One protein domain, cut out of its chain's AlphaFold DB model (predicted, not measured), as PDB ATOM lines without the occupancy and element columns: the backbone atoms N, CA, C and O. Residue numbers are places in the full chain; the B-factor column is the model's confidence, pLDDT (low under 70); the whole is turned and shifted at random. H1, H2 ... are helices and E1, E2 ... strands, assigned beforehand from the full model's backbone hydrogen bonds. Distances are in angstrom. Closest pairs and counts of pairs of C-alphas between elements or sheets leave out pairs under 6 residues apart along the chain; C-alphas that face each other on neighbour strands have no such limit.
ATOM      1  N   GLU A   2      57.123  14.051 328.294       79.38
ATOM      2  CA  GLU A   2      58.105  15.079 327.940       79.38
ATOM      3  C   GLU A   2      58.274  15.140 326.410       79.38
ATOM      4  O   GLU A   2      58.100  14.127 325.730       79.38
ATOM      5  N   THR A   3      58.552  16.321 325.857       88.31
ATOM      6  CA  THR A   3      58.814  16.477 324.420       88.31
ATOM      7  C   THR A   3      60.262  16.072 324.139       88.31
ATOM      8  O   THR A   3      61.160  16.567 324.821       88.31
ATOM      9  N   PRO A   4      60.526  15.189 323.163       94.19
ATOM     10  CA  PRO A   4      61.892  14.804 322.840       94.19
ATOM     11  C   PRO A   4      62.663  15.969 322.212       94.19
ATOM     12  O   PRO A   4      62.124  16.716 321.396       94.19
ATOM     13  N   ILE A   5      63.935  16.102 322.584       92.19
ATOM     14  CA  ILE A   5      64.829  17.181 322.137       92.19
ATOM     15  C   ILE A   5      65.676  16.780 320.927       92.19
ATOM     16  O   ILE A   5      66.104  17.633 320.154       92.19
ATOM     17  N   LYS A   6      65.903  15.476 320.746       90.19
ATOM     18  CA  LYS A   6      66.661  14.906 319.632       90.19
ATOM     19  C   LYS A   6      66.092  13.540 319.278       90.19
ATOM     20  O   LYS A   6      65.518  12.853 320.125       90.19
ATOM     21  N   ALA A   7      66.221  13.148 318.019       89.69
ATOM     22  CA  ALA A   7      65.867  11.812 317.588       89.69
ATOM     23  C   ALA A   7      66.902  11.231 316.632       89.69
ATOM     24  O   ALA A   7      67.489  11.918 315.798       89.69
ATOM     25  N   TYR A   8      67.070   9.923 316.730       83.12
ATOM     26  CA  TYR A   8      68.071   9.164 316.010       83.12
ATOM     27  C   TYR A   8      67.362   8.086 315.202       83.12
ATOM     28  O   TYR A   8      66.815   7.127 315.753       83.12
ATOM     29  N   GLY A   9      67.317   8.273 313.887       76.38
ATOM     30  CA  GLY A   9      66.857   7.257 312.949       76.38
ATOM     31  C   GLY A   9      68.023   6.590 312.224       76.38
ATOM     32  O   GLY A   9      69.189   6.830 312.522       76.38
ATOM     33  N   GLY A  10      67.681   5.770 311.232       57.09
ATOM     34  CA  GLY A  10      68.638   5.237 310.264       57.09
ATOM     35  C   GLY A  10      68.608   3.722 310.111       57.09
ATOM     36  O   GLY A  10      69.121   3.214 309.131       57.09
ATOM     37  N   ASN A  11      67.896   2.973 310.948       54.31
ATOM     38  CA  ASN A  11      67.771   1.535 310.708       54.31
ATOM     39  C   ASN A  11      66.636   1.146 309.732       54.31
ATOM     40  O   ASN A  11      66.400  -0.026 309.463       54.31
ATOM     41  N   GLY A  12      65.790   2.087 309.298       62.25
ATOM     42  CA  GLY A  12      64.548   1.750 308.581       62.25
ATOM     43  C   GLY A  12      63.550   0.893 309.389       62.25
ATOM     44  O   GLY A  12      62.401   0.776 308.988       62.25
ATOM     45  N   ALA A  13      63.950   0.364 310.548       75.25
ATOM     46  CA  ALA A  13      63.180  -0.466 311.461       75.25
ATOM     47  C   ALA A  13      62.949   0.212 312.820       75.25
ATOM     48  O   ALA A  13      62.051  -0.202 313.541       75.25
ATOM     49  N   ALA A  14      63.711   1.256 313.180       82.81
ATOM     50  CA  ALA A  14      63.578   1.924 314.476       82.81
ATOM     51  C   ALA A  14      63.891   3.432 314.438       82.81
ATOM     52  O   ALA A  14      64.549   3.910 313.509       82.81
ATOM     53  N   VAL A  15      63.403   4.156 315.451       87.31
ATOM     54  CA  VAL A  15      63.769   5.540 315.808       87.31
ATOM     55  C   VAL A  15      63.893   5.633 317.325       87.31
ATOM     56  O   VAL A  15      63.014   5.148 318.036       87.31
ATOM     57  N   ILE A  16      64.953   6.271 317.814       87.62
ATOM     58  CA  ILE A  16      65.149   6.587 319.232       87.62
ATOM     59  C   ILE A  16      64.858   8.068 319.445       87.62
ATOM     60  O   ILE A  16      65.402   8.904 318.734       87.62
ATOM     61  N   TYR A  17      64.027   8.384 320.427       91.62
ATOM     62  CA  TYR A  17      63.730   9.733 320.889       91.62
ATOM     63  C   TYR A  17      64.434   9.968 322.222       91.62
ATOM     64  O   TYR A  17      64.284   9.156 323.133       91.62
ATOM     65  N   GLU A  18      65.180  11.060 322.329       89.75
ATOM     66  CA  GLU A  18      65.909  11.475 323.529       89.75
ATOM     67  C   GLU A  18      65.190  12.636 324.219       89.75
ATOM     68  O   GLU A  18      64.783  13.602 323.568       89.75
ATOM     69  N   PHE A  19      65.045  12.537 325.539       93.06
ATOM     70  CA  PHE A  19      64.483  13.568 326.408       93.06
ATOM     71  C   PHE A  19      65.587  14.345 327.130       93.06
ATOM     72  O   PHE A  19      66.730  13.897 327.213       93.06
ATOM     73  N   SER A  20      65.247  15.511 327.683       91.50
ATOM     74  CA  SER A  20      66.236  16.416 328.286       91.50
ATOM     75  C   SER A  20      66.895  15.855 329.549       91.50
ATOM     76  O   SER A  20      68.017  16.221 329.883       91.50
ATOM     77  N   ASN A  21      66.229  14.911 330.216       89.19
ATOM     78  CA  ASN A  21      66.743  14.191 331.380       89.19
ATOM     79  C   ASN A  21      67.676  13.007 331.037       89.19
ATOM     80  O   ASN A  21      68.030  12.240 331.931       89.19
ATOM     81  N   GLY A  22      68.037  12.814 329.762       84.81
ATOM     82  CA  GLY A  22      68.914  11.727 329.306       84.81
ATOM     83  C   GLY A  22      68.227  10.363 329.145       84.81
ATOM     84  O   GLY A  22      68.871   9.397 328.727       84.81
ATOM     85  N   THR A  23      66.927  10.265 329.435       90.19
ATOM     86  CA  THR A  23      66.105   9.088 329.117       90.19
ATOM     87  C   THR A  23      65.580   9.160 327.682       90.19
ATOM     88  O   THR A  23      65.740  10.161 326.982       90.19
ATOM     89  N   GLY A  24      64.948   8.089 327.208       90.25
ATOM     90  CA  GLY A  24      64.394   8.064 325.865       90.25
ATOM     91  C   GLY A  24      63.346   6.993 325.635       90.25
ATOM     92  O   GLY A  24      63.055   6.162 326.497       90.25
ATOM     93  N   VAL A  25      62.786   6.996 324.430       90.94
ATOM     94  CA  VAL A  25      61.918   5.925 323.930       90.94
ATOM     95  C   VAL A  25      62.352   5.498 322.540       90.94
ATOM     96  O   VAL A  25      62.625   6.326 321.677       90.94
ATOM     97  N   MET A  26      62.377   4.195 322.292       87.25
ATOM     98  CA  MET A  26      62.562   3.638 320.960       87.25
ATOM     99  C   MET A  26      61.220   3.204 320.381       87.25
ATOM    100  O   MET A  26      60.519   2.408 320.999       87.25
ATOM    101  N   ARG A  27      60.905   3.664 319.170       90.81
ATOM    102  CA  ARG A  27      59.845   3.112 318.319       90.81
ATOM    103  C   ARG A  27      60.444   2.104 317.351       90.81
ATOM    104  O   ARG A  27      61.363   2.452 316.617       90.81
ATOM    105  N   CYS A  28      59.920   0.887 317.330       85.75
ATOM    106  CA  CYS A  28      60.498  -0.259 316.634       85.75
ATOM    107  C   CYS A  28      59.442  -0.999 315.806       85.75
ATOM    108  O   CYS A  28      58.359  -1.273 316.302       85.75
ATOM    109  N   GLY A  29      59.735  -1.334 314.550       84.25
ATOM    110  CA  GLY A  29      58.752  -1.884 313.612       84.25
ATOM    111  C   GLY A  29      57.747  -0.837 313.117       84.25
ATOM    112  O   GLY A  29      58.026   0.364 313.130       84.25
ATOM    113  N   GLY A  30      56.591  -1.278 312.621       89.25
ATOM    114  CA  GLY A  30      55.543  -0.399 312.089       89.25
ATOM    115  C   GLY A  30      55.906   0.326 310.781       89.25
ATOM    116  O   GLY A  30      56.883   0.005 310.099       89.25
ATOM    117  N   ASP A 146      56.412  -1.610 318.318       88.56
ATOM    118  CA  ASP A 146      56.730  -1.613 319.740       88.56
ATOM    119  C   ASP A 146      57.302  -0.256 320.174       88.56
ATOM    120  O   ASP A 146      58.083   0.376 319.451       88.56
ATOM    121  N   ILE A 147      56.965   0.167 321.394       90.44
ATOM    122  CA  ILE A 147      57.602   1.296 322.081       90.44
ATOM    123  C   ILE A 147      58.381   0.743 323.274       90.44
ATOM    124  O   ILE A 147      57.809   0.066 324.125       90.44
ATOM    125  N   LYS A 148      59.681   1.038 323.357       86.75
ATOM    126  CA  LYS A 148      60.551   0.608 324.465       86.75
ATOM    127  C   LYS A 148      61.141   1.811 325.185       86.75
ATOM    128  O   LYS A 148      61.712   2.685 324.540       86.75
ATOM    129  N   PHE A 149      61.039   1.842 326.510       88.94
ATOM    130  CA  PHE A 149      61.696   2.861 327.327       88.94
ATOM    131  C   PHE A 149      63.210   2.625 327.399       88.94
ATOM    132  O   PHE A 149      63.678   1.484 327.444       88.94
ATOM    133  N   ILE A 150      63.974   3.713 327.412       82.69
ATOM    134  CA  ILE A 150      65.428   3.725 327.522       82.69
ATOM    135  C   ILE A 150      65.788   4.562 328.756       82.69
ATOM    136  O   ILE A 150      65.629   5.781 328.720       82.69
ATOM    137  N   PRO A 151      66.277   3.942 329.841       84.06
ATOM    138  CA  PRO A 151      66.580   4.662 331.079       84.06
ATOM    139  C   PRO A 151      67.816   5.562 330.973       84.06
ATOM    140  O   PRO A 151      67.964   6.486 331.758       84.06
ATOM    141  N   ASP A 152      68.704   5.285 330.020       81.00
ATOM    142  CA  ASP A 152      69.915   6.059 329.770       81.00
ATOM    143  C   ASP A 152      70.243   5.945 328.281       81.00
ATOM    144  O   ASP A 152      70.698   4.894 327.811       81.00
ATOM    145  N   VAL A 153      69.930   6.995 327.517       73.75
ATOM    146  CA  VAL A 153      70.198   7.013 326.076       73.75
ATOM    147  C   VAL A 153      71.707   6.983 325.852       73.75
ATOM    148  O   VAL A 153      72.157   6.213 325.012       73.75
ATOM    149  N   THR A 154      72.504   7.687 326.663       67.38
ATOM    150  CA  THR A 154      73.963   7.847 326.492       67.38
ATOM    151  C   THR A 154      74.751   6.542 326.519       67.38
ATOM    152  O   THR A 154      75.719   6.387 325.772       67.38
ATOM    153  N   LYS A 155      74.304   5.553 327.298       62.75
ATOM    154  CA  LYS A 155      74.941   4.227 327.351       62.75
ATOM    155  C   LYS A 155      74.611   3.327 326.166       62.75
ATOM    156  O   LYS A 155      75.329   2.356 325.949       62.75
ATOM    157  N   LYS A 156      73.558   3.647 325.408       60.53
ATOM    158  CA  LYS A 156      73.065   2.845 324.276       60.53
ATOM    159  C   LYS A 156      73.301   3.477 322.916       60.53
ATOM    160  O   LYS A 156      72.739   3.074 321.898       60.53
ATOM    161  N   GLN A 157      74.134   4.508 322.893       63.62
ATOM    162  CA  GLN A 157      74.273   5.406 321.767       63.62
ATOM    163  C   GLN A 157      75.139   4.845 320.627       63.62
ATOM    164  O   GLN A 157      75.752   5.608 319.897       63.62
ATOM    165  N   ARG A 158      75.209   3.529 320.421       74.38
ATOM    166  CA  ARG A 158      76.013   2.967 319.330       74.38
ATOM    167  C   ARG A 158      75.215   2.828 318.039       74.38
ATOM    168  O   ARG A 158      74.059   2.399 318.036       74.38
ATOM    169  N   TYR A 159      75.860   3.122 316.923       73.88
ATOM    170  CA  TYR A 159      75.336   2.848 315.592       73.88
ATOM    171  C   TYR A 159      76.444   2.357 314.667       73.88
ATOM    172  O   TYR A 159      77.600   2.746 314.793       73.88
ATOM    173  N   ILE A 160      76.085   1.501 313.721       78.25
ATOM    174  CA  ILE A 160      76.923   1.116 312.597       78.25
ATOM    175  C   ILE A 160      76.753   2.187 311.516       78.25
ATOM    176  O   ILE A 160      75.639   2.497 311.093       78.25
ATOM    177  N   TRP A 161      77.846   2.774 311.048       86.25
ATOM    178  CA  TRP A 161      77.804   3.723 309.943       86.25
ATOM    179  C   TRP A 161      77.582   2.982 308.629       86.25
ATOM    180  O   TRP A 161      78.362   2.106 308.251       86.25
ATOM    181  N   ARG A 162      76.534   3.351 307.899       82.69
ATOM    182  CA  ARG A 162      76.218   2.782 306.590       82.69
ATOM    183  C   ARG A 162      76.190   3.849 305.517       82.69
ATOM    184  O   ARG A 162      75.878   5.013 305.761       82.69
ATOM    185  N   THR A 163      76.491   3.439 304.300       85.44
ATOM    186  CA  THR A 163      76.558   4.290 303.122       85.44
ATOM    187  C   THR A 163      75.708   3.704 302.008       85.44
ATOM    188  O   THR A 163      75.502   2.495 301.918       85.44
ATOM    189  N   ARG A 164      75.264   4.551 301.074       81.88
ATOM    190  CA  ARG A 164      74.597   4.093 299.844       81.88
ATOM    191  C   ARG A 164      75.523   3.294 298.907       81.88
ATOM    192  O   ARG A 164      75.061   2.804 297.883       81.88
ATOM    193  N   LYS A 165      76.816   3.171 299.243       86.81
ATOM    194  CA  LYS A 165      77.852   2.455 298.476       86.81
ATOM    195  C   LYS A 165      77.972   2.894 297.012       86.81
ATOM    196  O   LYS A 165      78.424   2.130 296.168       86.81
ATOM    197  N   ASP A 166      77.601   4.136 296.710       87.81
ATOM    198  CA  ASP A 166      77.759   4.716 295.378       87.81
ATOM    199  C   ASP A 166      78.946   5.686 295.296       87.81
ATOM    200  O   ASP A 166      79.550   6.084 296.298       87.81
ATOM    201  N   ILE A 167      79.281   6.083 294.068       89.56
ATOM    202  CA  ILE A 167      80.439   6.937 293.792       89.56
ATOM    203  C   ILE A 167      80.325   8.336 294.418       89.56
ATOM    204  O   ILE A 167      81.348   8.966 294.687       89.56
ATOM    205  N   LYS A 168      79.100   8.803 294.709       90.50
ATOM    206  CA  LYS A 168      78.826  10.131 295.278       90.50
ATOM    207  C   LYS A 168      78.984  10.173 296.802       90.50
ATOM    208  O   LYS A 168      78.899  11.251 297.385       90.50
ATOM    209  N   VAL A 169      79.188   9.035 297.469       89.38
ATOM    210  CA  VAL A 169      79.533   9.000 298.899       89.38
ATOM    211  C   VAL A 169      80.923   9.618 299.096       89.38
ATOM    212  O   VAL A 169      81.858   9.280 298.372       89.38
ATOM    213  N   ARG A 170      81.082  10.518 300.074       91.69
ATOM    214  CA  ARG A 170      82.385  11.124 300.413       91.69
ATOM    215  C   ARG A 170      83.412  10.045 300.766       91.69
ATOM    216  O   ARG A 170      83.053   8.994 301.302       91.69
ATOM    217  N   LYS A 171      84.688  10.280 300.454       92.75
ATOM    218  CA  LYS A 171      85.749   9.274 300.633       92.75
ATOM    219  C   LYS A 171      85.890   8.874 302.104       92.75
ATOM    220  O   LYS A 171      85.983   7.687 302.404       92.75
ATOM    221  N   GLU A 172      85.816   9.855 302.989       91.00
ATOM    222  CA  GLU A 172      85.881   9.729 304.443       91.00
ATOM    223  C   GLU A 172      84.716   8.875 304.949       91.00
ATOM    224  O   GLU A 172      84.914   7.919 305.691       91.00
ATOM    225  N   HIS A 173      83.503   9.135 304.450       92.25
ATOM    226  CA  HIS A 173      82.305   8.382 304.820       92.25
ATOM    227  C   HIS A 173      82.366   6.921 304.348       92.25
ATOM    228  O   HIS A 173      81.914   6.030 305.065       92.25
ATOM    229  N   ARG A 174      82.941   6.642 303.166       93.00
ATOM    230  CA  ARG A 174      83.159   5.257 302.698       93.00
ATOM    231  C   ARG A 174      84.059   4.476 303.650       93.00
ATOM    232  O   ARG A 174      83.791   3.310 303.909       93.00
ATOM    233  N   ALA A 175      85.079   5.123 304.216       90.88
ATOM    234  CA  ALA A 175      85.978   4.499 305.187       90.88
ATOM    235  C   ALA A 175      85.304   4.181 306.536       90.88
ATOM    236  O   ALA A 175      85.906   3.504 307.376       90.88
ATOM    237  N   ARG A 176      84.078   4.668 306.757       92.44
ATOM    238  CA  ARG A 176      83.272   4.404 307.953       92.44
ATOM    239  C   ARG A 176      82.270   3.270 307.778       92.44
ATOM    240  O   ARG A 176      81.759   2.792 308.780       92.44
ATOM    241  N   GLU A 177      82.023   2.809 306.551       91.06
ATOM    242  CA  GLU A 177      81.087   1.717 306.260       91.06
ATOM    243  C   GLU A 177      81.316   0.503 307.176       91.06
ATOM    244  O   GLU A 177      82.411  -0.052 307.234       91.06
ATOM    245  N   GLY A 178      80.264   0.088 307.884       81.19
ATOM    246  CA  GLY A 178      80.276  -1.075 308.769       81.19
ATOM    247  C   GLY A 178      80.950  -0.857 310.128       81.19
ATOM    248  O   GLY A 178      80.912  -1.765 310.955       81.19
ATOM    249  N   LYS A 179      81.538   0.317 310.393       85.38
ATOM    250  CA  LYS A 179      82.171   0.626 311.684       85.38
ATOM    251  C   LYS A 179      81.153   1.138 312.693       85.38
ATOM    252  O   LYS A 179      80.182   1.797 312.325       85.38
ATOM    253  N   ILE A 180      81.406   0.851 313.964       80.19
ATOM    254  CA  ILE A 180      80.565   1.283 315.080       80.19
ATOM    255  C   ILE A 180      81.043   2.652 315.564       80.19
ATOM    256  O   ILE A 180      82.233   2.850 315.804       80.19
ATOM    257  N   PHE A 181      80.103   3.569 315.732       79.88
ATOM    258  CA  PHE A 181      80.293   4.903 316.287       79.88
ATOM    259  C   PHE A 181      79.352   5.104 317.460       79.88
ATOM    260  O   PHE A 181      78.364   4.381 317.602       79.88
ATOM    261  N   TYR A 182      79.649   6.109 318.273       75.06
ATOM    262  CA  TYR A 182      78.800   6.511 319.379       75.06
ATOM    263  C   TYR A 182      78.126   7.846 319.048       75.06
ATOM    264  O   TYR A 182      78.740   8.725 318.445       75.06
ATOM    265  N   TRP A 183      76.862   8.022 319.424       70.75
ATOM    266  CA  TRP A 183      76.144   9.275 319.217       70.75
ATOM    267  C   TRP A 183      76.707  10.404 320.094       70.75
ATOM    268  O   TRP A 183      76.717  11.544 319.651       70.75
ATOM    269  N   ASN A 184      77.242  10.102 321.283       66.88
ATOM    270  CA  ASN A 184      77.930  11.073 322.151       66.88
ATOM    271  C   ASN A 184      79.389  11.322 321.755       66.88
ATOM    272  O   ASN A 184      80.039  12.178 322.348       66.88
ATOM    273  N   ASN A 185      79.909  10.581 320.779       72.81
ATOM    274  CA  ASN A 185      81.252  10.768 320.250       72.81
ATOM    275  C   ASN A 185      81.225  10.630 318.716       72.81
ATOM    276  O   ASN A 185      81.719   9.629 318.177       72.81
ATOM    277  N   PRO A 186      80.559  11.571 318.008       74.62
ATOM    278  CA  PRO A 186      80.520  11.573 316.553       74.62
ATOM    279  C   PRO A 186      81.918  11.716 315.948       74.62
ATOM    280  O   PRO A 186      82.814  12.292 316.564       74.62
ATOM    281  N   PRO A 187      82.094  11.283 314.692       79.62
ATOM    282  CA  PRO A 187      83.182  11.778 313.860       79.62
ATOM    283  C   PRO A 187      83.179  13.309 313.747       79.62
ATOM    284  O   PRO A 187      82.125  13.940 313.804       79.62
ATOM    285  N   GLU A 188      84.361  13.886 313.530       76.44
ATOM    286  CA  GLU A 188      84.597  15.340 313.463       76.44
ATOM    287  C   GLU A 188      83.691  16.083 312.465       76.44
ATOM    288  O   GLU A 188      83.326  17.233 312.682       76.44
ATOM    289  N   ASP A 189      83.305  15.417 311.383       68.88
ATOM    290  CA  ASP A 189      82.520  15.958 310.280       68.88
ATOM    291  C   ASP A 189      81.005  15.756 310.410       68.88
ATOM    292  O   ASP A 189      80.349  16.215 309.489       68.88
ATOM    293  N   GLU A 190      80.479  15.162 311.505       74.06
ATOM    294  CA  GLU A 190      79.052  14.923 311.872       74.06
ATOM    295  C   GLU A 190      78.533  13.462 311.794       74.06
ATOM    296  O   GLU A 190      79.227  12.531 311.370       74.06
ATOM    297  N   HIS A 191      77.284  13.227 312.232       80.69
ATOM    298  CA  HIS A 191      76.628  11.918 312.123       80.69
ATOM    299  C   HIS A 191      76.201  11.593 310.680       80.69
ATOM    300  O   HIS A 191      75.960  12.481 309.852       80.69
ATOM    301  N   PRO A 192      76.031  10.304 310.327       80.31
ATOM    302  CA  PRO A 192      75.609   9.952 308.981       80.31
ATOM    303  C   PRO A 192      74.190  10.479 308.702       80.31
ATOM    304  O   PRO A 192      73.234  10.134 309.391       80.31
ATOM    305  N   GLY A 193      74.059  11.283 307.647       77.31
ATOM    306  CA  GLY A 193      72.788  11.864 307.205       77.31
ATOM    307  C   GLY A 193      72.589  13.344 307.554       77.31
ATOM    308  O   GLY A 193      71.665  13.940 307.008       77.31
ATOM    309  N   GLU A 194      73.435  13.952 308.392       74.31
ATOM    310  CA  GLU A 194      73.267  15.366 308.784       74.31
ATOM    311  C   GLU A 194      73.824  16.340 307.724       74.31
ATOM    312  O   GLU A 194      73.167  17.341 307.411       74.31
ATOM    313  N   ALA A 195      74.934  15.982 307.055       78.88
ATOM    314  CA  ALA A 195      75.531  16.803 305.996       78.88
ATOM    315  C   ALA A 195      74.555  17.119 304.871       78.88
ATOM    316  O   ALA A 195      73.817  16.245 304.396       78.88
ATOM    317  N   TYR A 196      74.712  18.298 304.263       76.25
ATOM    318  CA  TYR A 196      74.082  18.571 302.975       76.25
ATOM    319  C   TYR A 196      74.463  17.496 301.941       76.25
ATOM    320  O   TYR A 196      75.640  17.212 301.709       76.25
ATOM    321  N   GLY A 197      73.454  16.865 301.336       80.06
ATOM    322  CA  GLY A 197      73.648  15.805 300.348       80.06
ATOM    323  C   GLY A 197      74.271  14.519 300.903       80.06
ATOM    324  O   GLY A 197      74.750  13.706 300.110       80.06
ATOM    325  N   CYS A 198      74.298  14.315 302.228       83.00
ATOM    326  CA  CYS A 198      74.815  13.086 302.820       83.00
ATOM    327  C   CYS A 198      73.998  11.871 302.356       83.00
ATOM    328  O   CYS A 198      72.772  11.867 302.382       83.00
ATOM    329  N   ARG A 199      74.702  10.824 301.920       84.19
ATOM    330  CA  ARG A 199      74.119   9.571 301.401       84.19
ATOM    331  C   ARG A 199      74.342   8.401 302.368       84.19
ATOM    332  O   ARG A 199      74.425   7.254 301.938       84.19
ATOM    333  N   CYS A 200      74.553   8.712 303.645       85.38
ATOM    334  CA  CYS A 200      74.857   7.761 304.715       85.38
ATOM    335  C   CYS A 200      73.698   7.707 305.710       85.38
ATOM    336  O   CYS A 200      72.895   8.638 305.758       85.38
ATOM    337  N   TRP A 201      73.623   6.641 306.498       74.88
ATOM    338  CA  TRP A 201      72.671   6.519 307.600       74.88
ATOM    339  C   TRP A 201      73.289   5.782 308.794       74.88
ATOM    340  O   TRP A 201      74.256   5.031 308.643       74.88
ATOM    341  N   ALA A 202      72.735   6.011 309.984       75.50
ATOM    342  CA  ALA A 202      73.112   5.315 311.207       75.50
ATOM    343  C   ALA A 202      72.256   4.059 311.391       75.50
ATOM    344  O   ALA A 202      71.062   4.131 311.668       75.50
ATOM    345  N   GLU A 203      72.850   2.886 311.255       69.19
ATOM    346  CA  GLU A 203      72.186   1.628 311.570       69.19
ATOM    347  C   GLU A 203      72.290   1.347 313.077       69.19
ATOM    348  O   GLU A 203      73.381   1.318 313.627       69.19
ATOM    349  N   ALA A 204      71.172   1.168 313.780       64.44
ATOM    350  CA  ALA A 204      71.184   1.000 315.237       64.44
ATOM    351  C   ALA A 204      71.973  -0.257 315.664       64.44
ATOM    352  O   ALA A 204      71.652  -1.355 315.223       64.44
ATOM    353  N   PHE A 205      72.973  -0.115 316.544       61.00
ATOM    354  CA  PHE A 205      73.814  -1.244 316.969       61.00
ATOM    355  C   PHE A 205      73.155  -2.113 318.057       61.00
ATOM    356  O   PHE A 205      73.397  -3.310 318.119       61.00
ATOM    357  N   GLU A 206      72.310  -1.532 318.916       55.81
ATOM    358  CA  GLU A 206      71.936  -2.155 320.202       55.81
ATOM    359  C   GLU A 206      70.551  -2.804 320.293       55.81
ATOM    360  O   GLU A 206      70.059  -3.061 321.391       55.81
ATOM    361  N   TYR A 207      69.896  -3.107 319.176       59.44
ATOM    362  CA  TYR A 207      68.557  -3.698 319.240       59.44
ATOM    363  C   TYR A 207      68.383  -4.825 318.228       59.44
ATOM    364  O   TYR A 207      67.568  -4.718 317.310       59.44
ATOM    365  N   GLU A 208      69.137  -5.914 318.412       53.94
ATOM    366  CA  GLU A 208      68.978  -7.157 317.636       53.94
ATOM    367  C   GLU A 208      67.513  -7.610 317.588       53.94
ATOM    368  O   GLU A 208      67.010  -7.889 316.505       53.94
ATOM    369  N   GLU A 209      66.765  -7.499 318.692       56.69
ATOM    370  CA  GLU A 209      65.331  -7.834 318.741       56.69
ATOM    371  C   GLU A 209      64.459  -7.033 317.754       56.69
ATOM    372  O   GLU A 209      63.436  -7.517 317.277       56.69
ATOM    373  N   CYS A 210      64.820  -5.781 317.462       60.03
ATOM    374  CA  CYS A 210      64.086  -4.949 316.505       60.03
ATOM    375  C   CYS A 210      64.440  -5.288 315.065       60.03
ATOM    376  O   CYS A 210      63.596  -5.212 314.172       60.03
ATOM    377  N   PHE A 211      65.695  -5.663 314.851       54.00
ATOM    378  CA  PHE A 211      66.182  -6.119 313.568       54.00
ATOM    379  C   PHE A 211      65.606  -7.472 313.184       54.00
ATOM    380  O   PHE A 211      65.082  -7.591 312.087       54.00
ATOM    381  N   GLU A 212      65.633  -8.452 314.082       57.56
ATOM    382  CA  GLU A 212      65.141  -9.808 313.820       57.56
ATOM    383  C   GLU A 212      63.648  -9.840 313.480       57.56
ATOM    384  O   GLU A 212      63.237 -10.591 312.598       57.56
ATOM    385  N   LYS A 213      62.836  -8.978 314.112       56.19
ATOM    386  CA  LYS A 213      61.397  -8.858 313.817       56.19
ATOM    387  C   LYS A 213      61.099  -8.273 312.435       56.19
ATOM    388  O   LYS A 213      60.074  -8.606 311.848       56.19
ATOM    389  N   VAL A 214      61.934  -7.353 311.949       53.78
ATOM    390  CA  VAL A 214      61.681  -6.608 310.700       53.78
ATOM    391  C   VAL A 214      62.442  -7.212 309.514       53.78
ATOM    392  O   VAL A 214      61.938  -7.190 308.399       53.78
ATOM    393  N   ASN A 215      63.628  -7.766 309.761       50.88
ATOM    394  CA  ASN A 215      64.519  -8.420 308.805       50.88
ATOM    395  C   ASN A 215      65.233  -9.596 309.509       50.88
ATOM    396  O   ASN A 215      66.353  -9.417 310.003       50.88
ATOM    397  N   PRO A 216      64.625 -10.795 309.587       49.75
ATOM    398  CA  PRO A 216      65.293 -11.950 310.179       49.75
ATOM    399  C   PRO A 216      66.589 -12.243 309.408       49.75
ATOM    400  O   PRO A 216      66.572 -12.389 308.184       49.75
ATOM    401  N   ARG A 217      67.733 -12.283 310.108       43.00
ATOM    402  CA  ARG A 217      69.023 -12.611 309.478       43.00
ATOM    403  C   ARG A 217      68.937 -14.038 308.909       43.00
ATOM    404  O   ARG A 217      68.520 -14.938 309.640       43.00
TER     405      ARG A 217
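AT A GLANCE: This is residues 2 to 30 and 146 to 217 of the 237 residues of the protein "Phage_Mu_F domain-containing protein" of Nitrospinae bacterium CG11_big_fil_rev_8_21_14_0_20_56_8 (UniProt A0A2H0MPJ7). Two small antiparallel sheets stand side by side with few contacts between them, E1 to E4 towards one end and E6, E5 and E7 towards the other. Short helices graze them at their margins, H1 on the three-stranded sheet and H2 on the four-stranded one. The 101 printed residues hold E1 E2 E3 E4 E5 H1 E6 E7 H2 in chain order, in a mixed class, with under half of the residues in named elements. The whole is compact, radius of gyration of the C-alphas 13.7 A, spanning 39 by 32 by 20 A.

HOW THE PARTS SIT: Begin with E1, residues 6 to 8, E2, 14 to 18, and E3, 24 to 28, a meander of antiparallel neighbours and two hairpins: find N 8 and O 16 at 2.8 A, N 17 and O 25 at 2.8 A. E4, residues 146 to 150, is E3's antiparallel neighbour, with N 26 and O 148 at 2.8 A. In the other sheet, inner strand E5, residues 158 to 163, is antiparallel to E7, 200 to 204, with N 160 and O 203 at 2.7 A, and to E6, 180 to 182, with N 181 and O 159 at 2.8 A. Between the sheets, the closest C-alphas of E2 and E7, Ala 14 and Ala 204, are 7.7 A apart. H2, residues 208 to 214, only grazes the first sheet; its closest C-alpha to E3 is Cys 210, 5.9 A from Cys 28. H1, residues 171 to 174, only grazes the second; the closest C-alphas of H1 and E5, Arg 174 and Thr 163, are 6.7 A apart. H2 has 1 of 3 O i to N i+4 pairs and 2 of 4 O i to N i+3 pairs within range; H1 is too short for the former.

IN THESE COORDINATES: Find E1 at C-alpha 6, (66.661, 14.906, 319.632). E5, the longest strand, runs 16.3 A from C-alpha 158 at (76.013, 2.967, 319.330). E2 covers 13.4 A, E3 and E7 13.0 A each, and E4 12.8 A. H2 runs 10.1 A to C-alpha 214 at (61.681, -6.608, 310.700).

THE WHOLE: The C-alphas farthest apart, Glu 2 and Ile 167, are 41.6 A apart. Residues 31 to 145 are cut out, with 7.8 A between C-alphas 30 and 146. The link from E6 to E7 is long, 17 residues. Mean pLDDT of the printed part is 78.3; look for values under 70 at, among others, residues 203 to 217.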